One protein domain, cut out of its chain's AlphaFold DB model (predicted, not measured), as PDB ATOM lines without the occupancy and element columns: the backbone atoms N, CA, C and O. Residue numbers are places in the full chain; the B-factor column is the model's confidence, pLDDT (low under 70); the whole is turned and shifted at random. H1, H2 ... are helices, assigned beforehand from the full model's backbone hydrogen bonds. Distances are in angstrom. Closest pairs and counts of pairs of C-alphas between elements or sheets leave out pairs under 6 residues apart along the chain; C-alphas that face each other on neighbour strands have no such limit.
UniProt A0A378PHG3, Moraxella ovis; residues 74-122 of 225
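Overview. This is residues 74 to 122 of the 225 residues of a protein of Moraxella ovis (UniProt A0A378PHG3). The longest helix, H2, and the helix H1 stand apart, one toward each end of the long axis, and the stretch after H2 folds back past H2, through the short H3, to the side of H1. Residues 101 to 107 stick out at the far end of H2. The printed part has 49 residues, all helix by class, with three named helices in the order H1, H2, H3 and no named strand. It is only just loose, close to compact, with a radius of gyration of the C-alphas of 11.7 A and spans of 30 by 22 by 16 A.

Arrangement. H2, residues 89 to 102, touches H3, residues 112 to 115, with its residues 93 to 97 alone; their closest C-alphas, those of Ala 96 and Leu 115, are 6.4 A apart. H1, residues 74 to 84, is apart from H2 and from H3. In H1 and H2 every O i to N i+4 pair is within hydrogen-bond range; H3 is too short for such a pair.

Along the chain. H2 is 20.3 A long from first to last C-alpha, beginning at (-17.653, -45.922, -23.394). H1 is 15.8 A long, from C-alpha 74 at (-7.919, -25.484, -26.533). H3 is 5.2 A long and ends at C-alpha 115, (-17.002, -38.641, -16.160).

Size, cuts and confidence. The two farthest C-alphas, those of Ala 82 and Asp 107, are 30.6 A apart. The printed part has no cut; the link from H1 to H2 is tight and that from H2 to H3 short. The mean pLDDT of the printed part is 89.9, and no printed residue is under 70.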
ATOM      1  N   ASP A  74      -7.212 -25.013 -25.338       88.56
ATOM      2  CA  ASP A  74      -7.919 -25.484 -26.533       88.56
ATOM      3  C   ASP A  74      -7.032 -26.427 -27.359       88.56
ATOM      4  O   ASP A  74      -7.472 -27.492 -27.800       88.56
ATOM      5  N   ALA A  75      -5.758 -26.060 -27.534       92.38
ATOM      6  CA  ALA A  75      -4.773 -26.889 -28.215       92.38
ATOM      7  C   ALA A  75      -4.478 -28.180 -27.439       92.38
ATOM      8  O   ALA A  75      -4.414 -29.243 -28.049       92.38
ATOM      9  N   PHE A  76      -4.346 -28.108 -26.112       91.00
ATOM     10  CA  PHE A  76      -4.112 -29.263 -25.247       91.00
ATOM     11  C   PHE A  76      -5.228 -30.295 -25.398       91.00
ATOM     12  O   PHE A  76      -4.944 -31.465 -25.645       91.00
ATOM     13  N   VAL A  77      -6.494 -29.877 -25.315       92.94
ATOM     14  CA  VAL A  77      -7.628 -30.787 -25.527       92.94
ATOM     15  C   VAL A  77      -7.620 -31.315 -26.961       92.94
ATOM     16  O   VAL A  77      -7.655 -32.526 -27.164       92.94
ATOM     17  N   GLY A  78      -7.523 -30.434 -27.960       95.25
ATOM     18  CA  GLY A  78      -7.593 -30.826 -29.368       95.25
ATOM     19  C   GLY A  78      -6.514 -31.829 -29.788       95.25
ATOM     20  O   GLY A  78      -6.830 -32.799 -30.475       95.25
ATOM     21  N   ILE A  79      -5.266 -31.622 -29.355       95.75
ATOM     22  CA  ILE A  79      -4.135 -32.509 -29.660       95.75
ATOM     23  C   ILE A  79      -4.295 -33.846 -28.932       95.75
ATOM     24  O   ILE A  79      -4.305 -34.874 -29.595       95.75
ATOM     25  N   ASN A  80      -4.544 -33.854 -27.615       94.69
ATOM     26  CA  ASN A  80      -4.707 -35.114 -26.872       94.69
ATOM     27  C   ASN A  80      -5.828 -35.995 -27.449       94.69
ATOM     28  O   ASN A  80      -5.688 -37.219 -27.535       94.69
ATOM     29  N   CYS A  81      -6.944 -35.385 -27.861       96.06
ATOM     30  CA  CYS A  81      -8.034 -36.128 -28.481       96.06
ATOM     31  C   CYS A  81      -7.669 -36.614 -29.894       96.06
ATOM     32  O   CYS A  81      -8.029 -37.731 -30.266       96.06
ATOM     33  N   ALA A  82      -6.952 -35.811 -30.683       96.44
ATOM     34  CA  ALA A  82      -6.455 -36.234 -31.989       96.44
ATOM     35  C   ALA A  82      -5.431 -37.377 -31.887       96.44
ATOM     36  O   ALA A  82      -5.427 -38.245 -32.755       96.44
ATOM     37  N   ASP A  83      -4.631 -37.416 -30.824       95.81
ATOM     38  CA  ASP A  83      -3.656 -38.476 -30.584       95.81
ATOM     39  C   ASP A  83      -4.367 -39.782 -30.203       95.81
ATOM     40  O   ASP A  83      -4.161 -40.814 -30.838       95.81
ATOM     41  N   SER A  84      -5.263 -39.758 -29.205       93.25
ATOM     42  CA  SER A  84      -5.721 -40.999 -28.553       93.25
ATOM     43  C   SER A  84      -7.193 -41.030 -28.105       93.25
ATOM     44  O   SER A  84      -7.533 -41.691 -27.120       93.25
ATOM     45  N   ALA A  85      -8.101 -40.360 -28.832       94.06
ATOM     46  CA  ALA A  85      -9.531 -40.346 -28.500       94.06
ATOM     47  C   ALA A  85     -10.124 -41.758 -28.258       94.06
ATOM     48  O   ALA A  85     -10.098 -42.618 -29.148       94.06
ATOM     49  N   PRO A  86     -10.729 -42.008 -27.081       91.44
ATOM     50  CA  PRO A  86     -11.314 -43.298 -26.740       91.44
ATOM     51  C   PRO A  86     -12.664 -43.502 -27.438       91.44
ATOM     52  O   PRO A  86     -13.477 -42.586 -27.528       91.44
ATOM     53  N   LYS A  87     -12.949 -44.739 -27.865       87.88
ATOM     54  CA  LYS A  87     -14.243 -45.103 -28.483       87.88
ATOM     55  C   LYS A  87     -15.112 -46.024 -27.629       87.88
ATOM     56  O   LYS A  87     -16.333 -46.027 -27.772       87.88
ATOM     57  N   ASP A  88     -14.513 -46.793 -26.720       92.62
ATOM     58  CA  ASP A  88     -15.259 -47.680 -25.823       92.62
ATOM     59  C   ASP A  88     -15.717 -46.928 -24.566       92.62
ATOM     60  O   ASP A  88     -14.938 -46.686 -23.638       92.62
ATOM     61  N   ARG A  89     -17.014 -46.599 -24.529       93.44
ATOM     62  CA  ARG A  89     -17.653 -45.922 -23.394       93.44
ATOM     63  C   ARG A  89     -17.534 -46.712 -22.096       93.44
ATOM     64  O   ARG A  89     -17.266 -46.116 -21.058       93.44
ATOM     65  N   SER A  90     -17.778 -48.024 -22.128       94.69
ATOM     66  CA  SER A  90     -17.800 -48.838 -20.905       94.69
ATOM     67  C   SER A  90     -16.410 -48.878 -20.297       94.69
ATOM     68  O   SER A  90     -16.232 -48.574 -19.122       94.69
ATOM     69  N   ASN A  91     -15.414 -49.168 -21.127       93.69
ATOM     70  CA  ASN A  91     -14.029 -49.248 -20.703       93.69
ATOM     71  C   ASN A  91     -13.487 -47.893 -20.215       93.69
ATOM     72  O   ASN A  91     -12.753 -47.844 -19.226       93.69
ATOM     73  N   TYR A  92     -13.880 -46.790 -20.860       93.25
ATOM     74  CA  TYR A  92     -13.533 -45.446 -20.404       93.25
ATOM     75  C   TYR A  92     -14.155 -45.127 -19.034       93.25
ATOM     76  O   TYR A  92     -13.443 -44.711 -18.120       93.25
ATOM     77  N   LEU A  93     -15.453 -45.392 -18.853       94.88
ATOM     78  CA  LEU A  93     -16.140 -45.173 -17.576       94.88
ATOM     79  C   LEU A  93     -15.581 -46.036 -16.449       94.88
ATOM     80  O   LEU A  93     -15.409 -45.544 -15.334       94.88
ATOM     81  N   ASP A  94     -15.278 -47.303 -16.722       94.88
ATOM     82  CA  ASP A  94     -14.696 -48.208 -15.732       94.88
ATOM     83  C   ASP A  94     -13.344 -47.680 -15.237       94.88
ATOM     84  O   ASP A  94     -13.089 -47.666 -14.028       94.88
ATOM     85  N   ARG A  95     -12.506 -47.161 -16.148       93.00
ATOM     86  CA  ARG A  95     -11.252 -46.485 -15.785       93.00
ATOM     87  C   ARG A  95     -11.491 -45.214 -14.982       93.00
ATOM     88  O   ARG A  95     -10.890 -45.068 -13.921       93.00
ATOM     89  N   ALA A  96     -12.369 -44.321 -15.440       91.62
ATOM     90  CA  ALA A  96     -12.657 -43.063 -14.749       91.62
ATOM     91  C   ALA A  96     -13.167 -43.308 -13.314       91.62
ATOM     92  O   ALA A  96     -12.694 -42.690 -12.359       91.62
ATOM     93  N   LYS A  97     -14.052 -44.299 -13.131       91.62
ATOM     94  CA  LYS A  97     -14.542 -44.739 -11.813       91.62
ATOM     95  C   LYS A  97     -13.436 -45.352 -10.954       91.62
ATOM     96  O   LYS A  97     -13.413 -45.131  -9.744       91.62
ATOM     97  N   ALA A  98     -12.530 -46.135 -11.541       92.25
ATOM     98  CA  ALA A  98     -11.388 -46.692 -10.818       92.25
ATOM     99  C   ALA A  98     -10.423 -45.593 -10.342       92.25
ATOM    100  O   ALA A  98     -10.001 -45.629  -9.186       92.25
ATOM    101  N   ILE A  99     -10.145 -44.594 -11.187       89.12
ATOM    102  CA  ILE A  99      -9.329 -43.418 -10.846       89.12
ATOM    103  C   ILE A  99      -9.977 -42.636  -9.698       89.12
ATOM    104  O   ILE A  99      -9.321 -42.374  -8.693       89.12
ATOM    105  N   GLY A 100     -11.281 -42.349  -9.782       86.88
ATOM    106  CA  GLY A 100     -12.003 -41.644  -8.718       86.88
ATOM    107  C   GLY A 100     -11.930 -42.344  -7.353       86.88
ATOM    108  O   GLY A 100     -11.825 -41.682  -6.324       86.88
ATOM    109  N   LYS A 101     -11.897 -43.685  -7.323       86.31
ATOM    110  CA  LYS A 101     -11.751 -44.460  -6.074       86.31
ATOM    111  C   LYS A 101     -10.367 -44.339  -5.436       86.31
ATOM    112  O   LYS A 101     -10.267 -44.431  -4.216       86.31
ATOM    113  N   ILE A 102      -9.307 -44.185  -6.233       88.12
ATOM    114  CA  ILE A 102      -7.928 -44.081  -5.724       88.12
ATOM    115  C   ILE A 102      -7.498 -42.627  -5.476       88.12
ATOM    116  O   ILE A 102      -6.639 -42.391  -4.630       88.12
ATOM    117  N   ALA A 103      -8.115 -41.664  -6.164       84.38
ATOM    118  CA  ALA A 103      -7.831 -40.231  -6.076       84.38
ATOM    119  C   ALA A 103      -9.010 -39.451  -5.459       84.38
ATOM    120  O   ALA A 103      -9.451 -38.436  -5.988       84.38
ATOM    121  N   ALA A 104      -9.525 -39.915  -4.318       77.75
ATOM    122  CA  ALA A 104     -10.729 -39.378  -3.672       77.75
ATOM    123  C   ALA A 104     -10.512 -38.052  -2.897       77.75
ATOM    124  O   ALA A 104     -11.092 -37.852  -1.831       77.75
ATOM    125  N   TYR A 105      -9.648 -37.146  -3.374       75.75
ATOM    126  CA  TYR A 105      -9.332 -35.898  -2.655       75.75
ATOM    127  C   TYR A 105     -10.455 -34.854  -2.730       75.75
ATOM    128  O   TYR A 105     -10.583 -34.033  -1.820       75.75
ATOM    129  N   ASN A 106     -11.261 -34.886  -3.793       71.88
ATOM    130  CA  ASN A 106     -12.360 -33.952  -4.013       71.88
ATOM    131  C   ASN A 106     -13.695 -34.412  -3.399       71.88
ATOM    132  O   ASN A 106     -14.495 -33.552  -3.048       71.88
ATOM    133  N   ASP A 107     -13.908 -35.725  -3.200       70.88
ATOM    134  CA  ASP A 107     -15.152 -36.329  -2.660       70.88
ATOM    135  C   ASP A 107     -16.425 -35.819  -3.374       70.88
ATOM    136  O   ASP A 107     -17.489 -35.681  -2.771       70.88
ATOM    137  N   ILE A 108     -16.296 -35.490  -4.666       75.94
ATOM    138  CA  ILE A 108     -17.405 -35.058  -5.521       75.94
ATOM    139  C   ILE A 108     -17.939 -36.285  -6.251       75.94
ATOM    140  O   ILE A 108     -17.240 -36.893  -7.067       75.94
ATOM    141  N   GLU A 109     -19.200 -36.624  -5.995       79.50
ATOM    142  CA  GLU A 109     -19.916 -37.593  -6.818       79.50
ATOM    143  C   GLU A 109     -20.170 -36.995  -8.205       79.50
ATOM    144  O   GLU A 109     -20.716 -35.900  -8.340       79.50
ATOM    145  N   ARG A 110     -19.762 -37.727  -9.243       83.62
ATOM    146  CA  ARG A 110     -19.985 -37.372 -10.646       83.62
ATOM    147  C   ARG A 110     -20.910 -38.404 -11.266       83.62
ATOM    148  O   ARG A 110     -20.745 -39.605 -11.044       83.62
ATOM    149  N   SER A 111     -21.867 -37.934 -12.053       90.00
ATOM    150  CA  SER A 111     -22.640 -38.800 -12.939       90.00
ATOM    151  C   SER A 111     -21.740 -39.451 -13.997       90.00
ATOM    152  O   SER A 111     -20.635 -38.980 -14.270       90.00
ATOM    153  N   ASP A 112     -22.218 -40.530 -14.623       91.75
ATOM    154  CA  ASP A 112     -21.483 -41.182 -15.714       91.75
ATOM    155  C   ASP A 112     -21.174 -40.202 -16.856       91.75
ATOM    156  O   ASP A 112     -20.075 -40.234 -17.395       91.75
ATOM    157  N   ASP A 113     -22.100 -39.304 -17.194       88.94
ATOM    158  CA  ASP A 113     -21.877 -38.321 -18.260       88.94
ATOM    159  C   ASP A 113     -20.882 -37.232 -17.842       88.94
ATOM    160  O   ASP A 113     -20.093 -36.783 -18.663       88.94
ATOM    161  N   GLU A 114     -20.830 -36.865 -16.557       88.81
ATOM    162  CA  GLU A 114     -19.788 -35.969 -16.043       88.81
ATOM    163  C   GLU A 114     -18.403 -36.618 -16.017       88.81
ATOM    164  O   GLU A 114     -17.421 -35.893 -15.898       88.81
ATOM    165  N   LEU A 115     -18.290 -37.949 -16.074       90.44
ATOM    166  CA  LEU A 115     -17.002 -38.641 -16.160       90.44
ATOM    167  C   LEU A 115     -16.462 -38.714 -17.590       90.44
ATOM    168  O   LEU A 115     -15.272 -38.961 -17.744       90.44
ATOM    169  N   LEU A 116     -17.301 -38.517 -18.610       92.12
ATOM    170  CA  LEU A 116     -16.884 -38.485 -20.011       92.12
ATOM    171  C   LEU A 116     -16.348 -37.091 -20.355       92.12
ATOM    172  O   LEU A 116     -17.051 -36.094 -20.200       92.12
ATOM    173  N   ASP A 117     -15.101 -37.022 -20.814       91.25
ATOM    174  CA  ASP A 117     -14.462 -35.769 -21.216       91.25
ATOM    175  C   ASP A 117     -14.685 -35.441 -22.704       91.25
ATOM    176  O   ASP A 117     -15.324 -36.183 -23.457       91.25
ATOM    177  N   ALA A 118     -14.133 -34.306 -23.141       92.44
ATOM    178  CA  ALA A 118     -14.203 -33.863 -24.528       92.44
ATOM    179  C   ALA A 118     -13.628 -34.889 -25.525       92.44
ATOM    180  O   ALA A 118     -14.115 -34.967 -26.655       92.44
ATOM    181  N   CYS A 119     -12.648 -35.708 -25.122       94.00
ATOM    182  CA  CYS A 119     -12.019 -36.683 -26.008       94.00
ATOM    183  C   CYS A 119     -12.905 -37.892 -26.287       94.00
ATOM    184  O   CYS A 119     -12.879 -38.411 -27.402       94.00
ATOM    185  N   TYR A 120     -13.746 -38.308 -25.340       94.50
ATOM    186  CA  TYR A 120     -14.758 -39.328 -25.629       94.50
ATOM    187  C   TYR A 120     -15.746 -38.873 -26.718       94.50
ATOM    188  O   TYR A 120     -16.168 -39.666 -27.561       94.50
ATOM    189  N   TYR A 121     -16.092 -37.584 -26.735       93.56
ATOM    190  CA  TYR A 121     -16.980 -37.002 -27.745       93.56
ATOM    191  C   TYR A 121     -16.252 -36.566 -29.026       93.56
ATOM    192  O   TYR A 121     -16.879 -35.997 -29.923       93.56
ATOM    193  N   TRP A 122     -14.948 -36.834 -29.141       95.56
ATOM    194  CA  TRP A 122     -14.157 -36.428 -30.294       95.56
ATOM    195  C   TRP A 122     -14.617 -37.156 -31.570       95.56
ATOM    196  O   TRP A 122     -14.715 -38.392 -31.587       95.56
TER     197      TRP A 122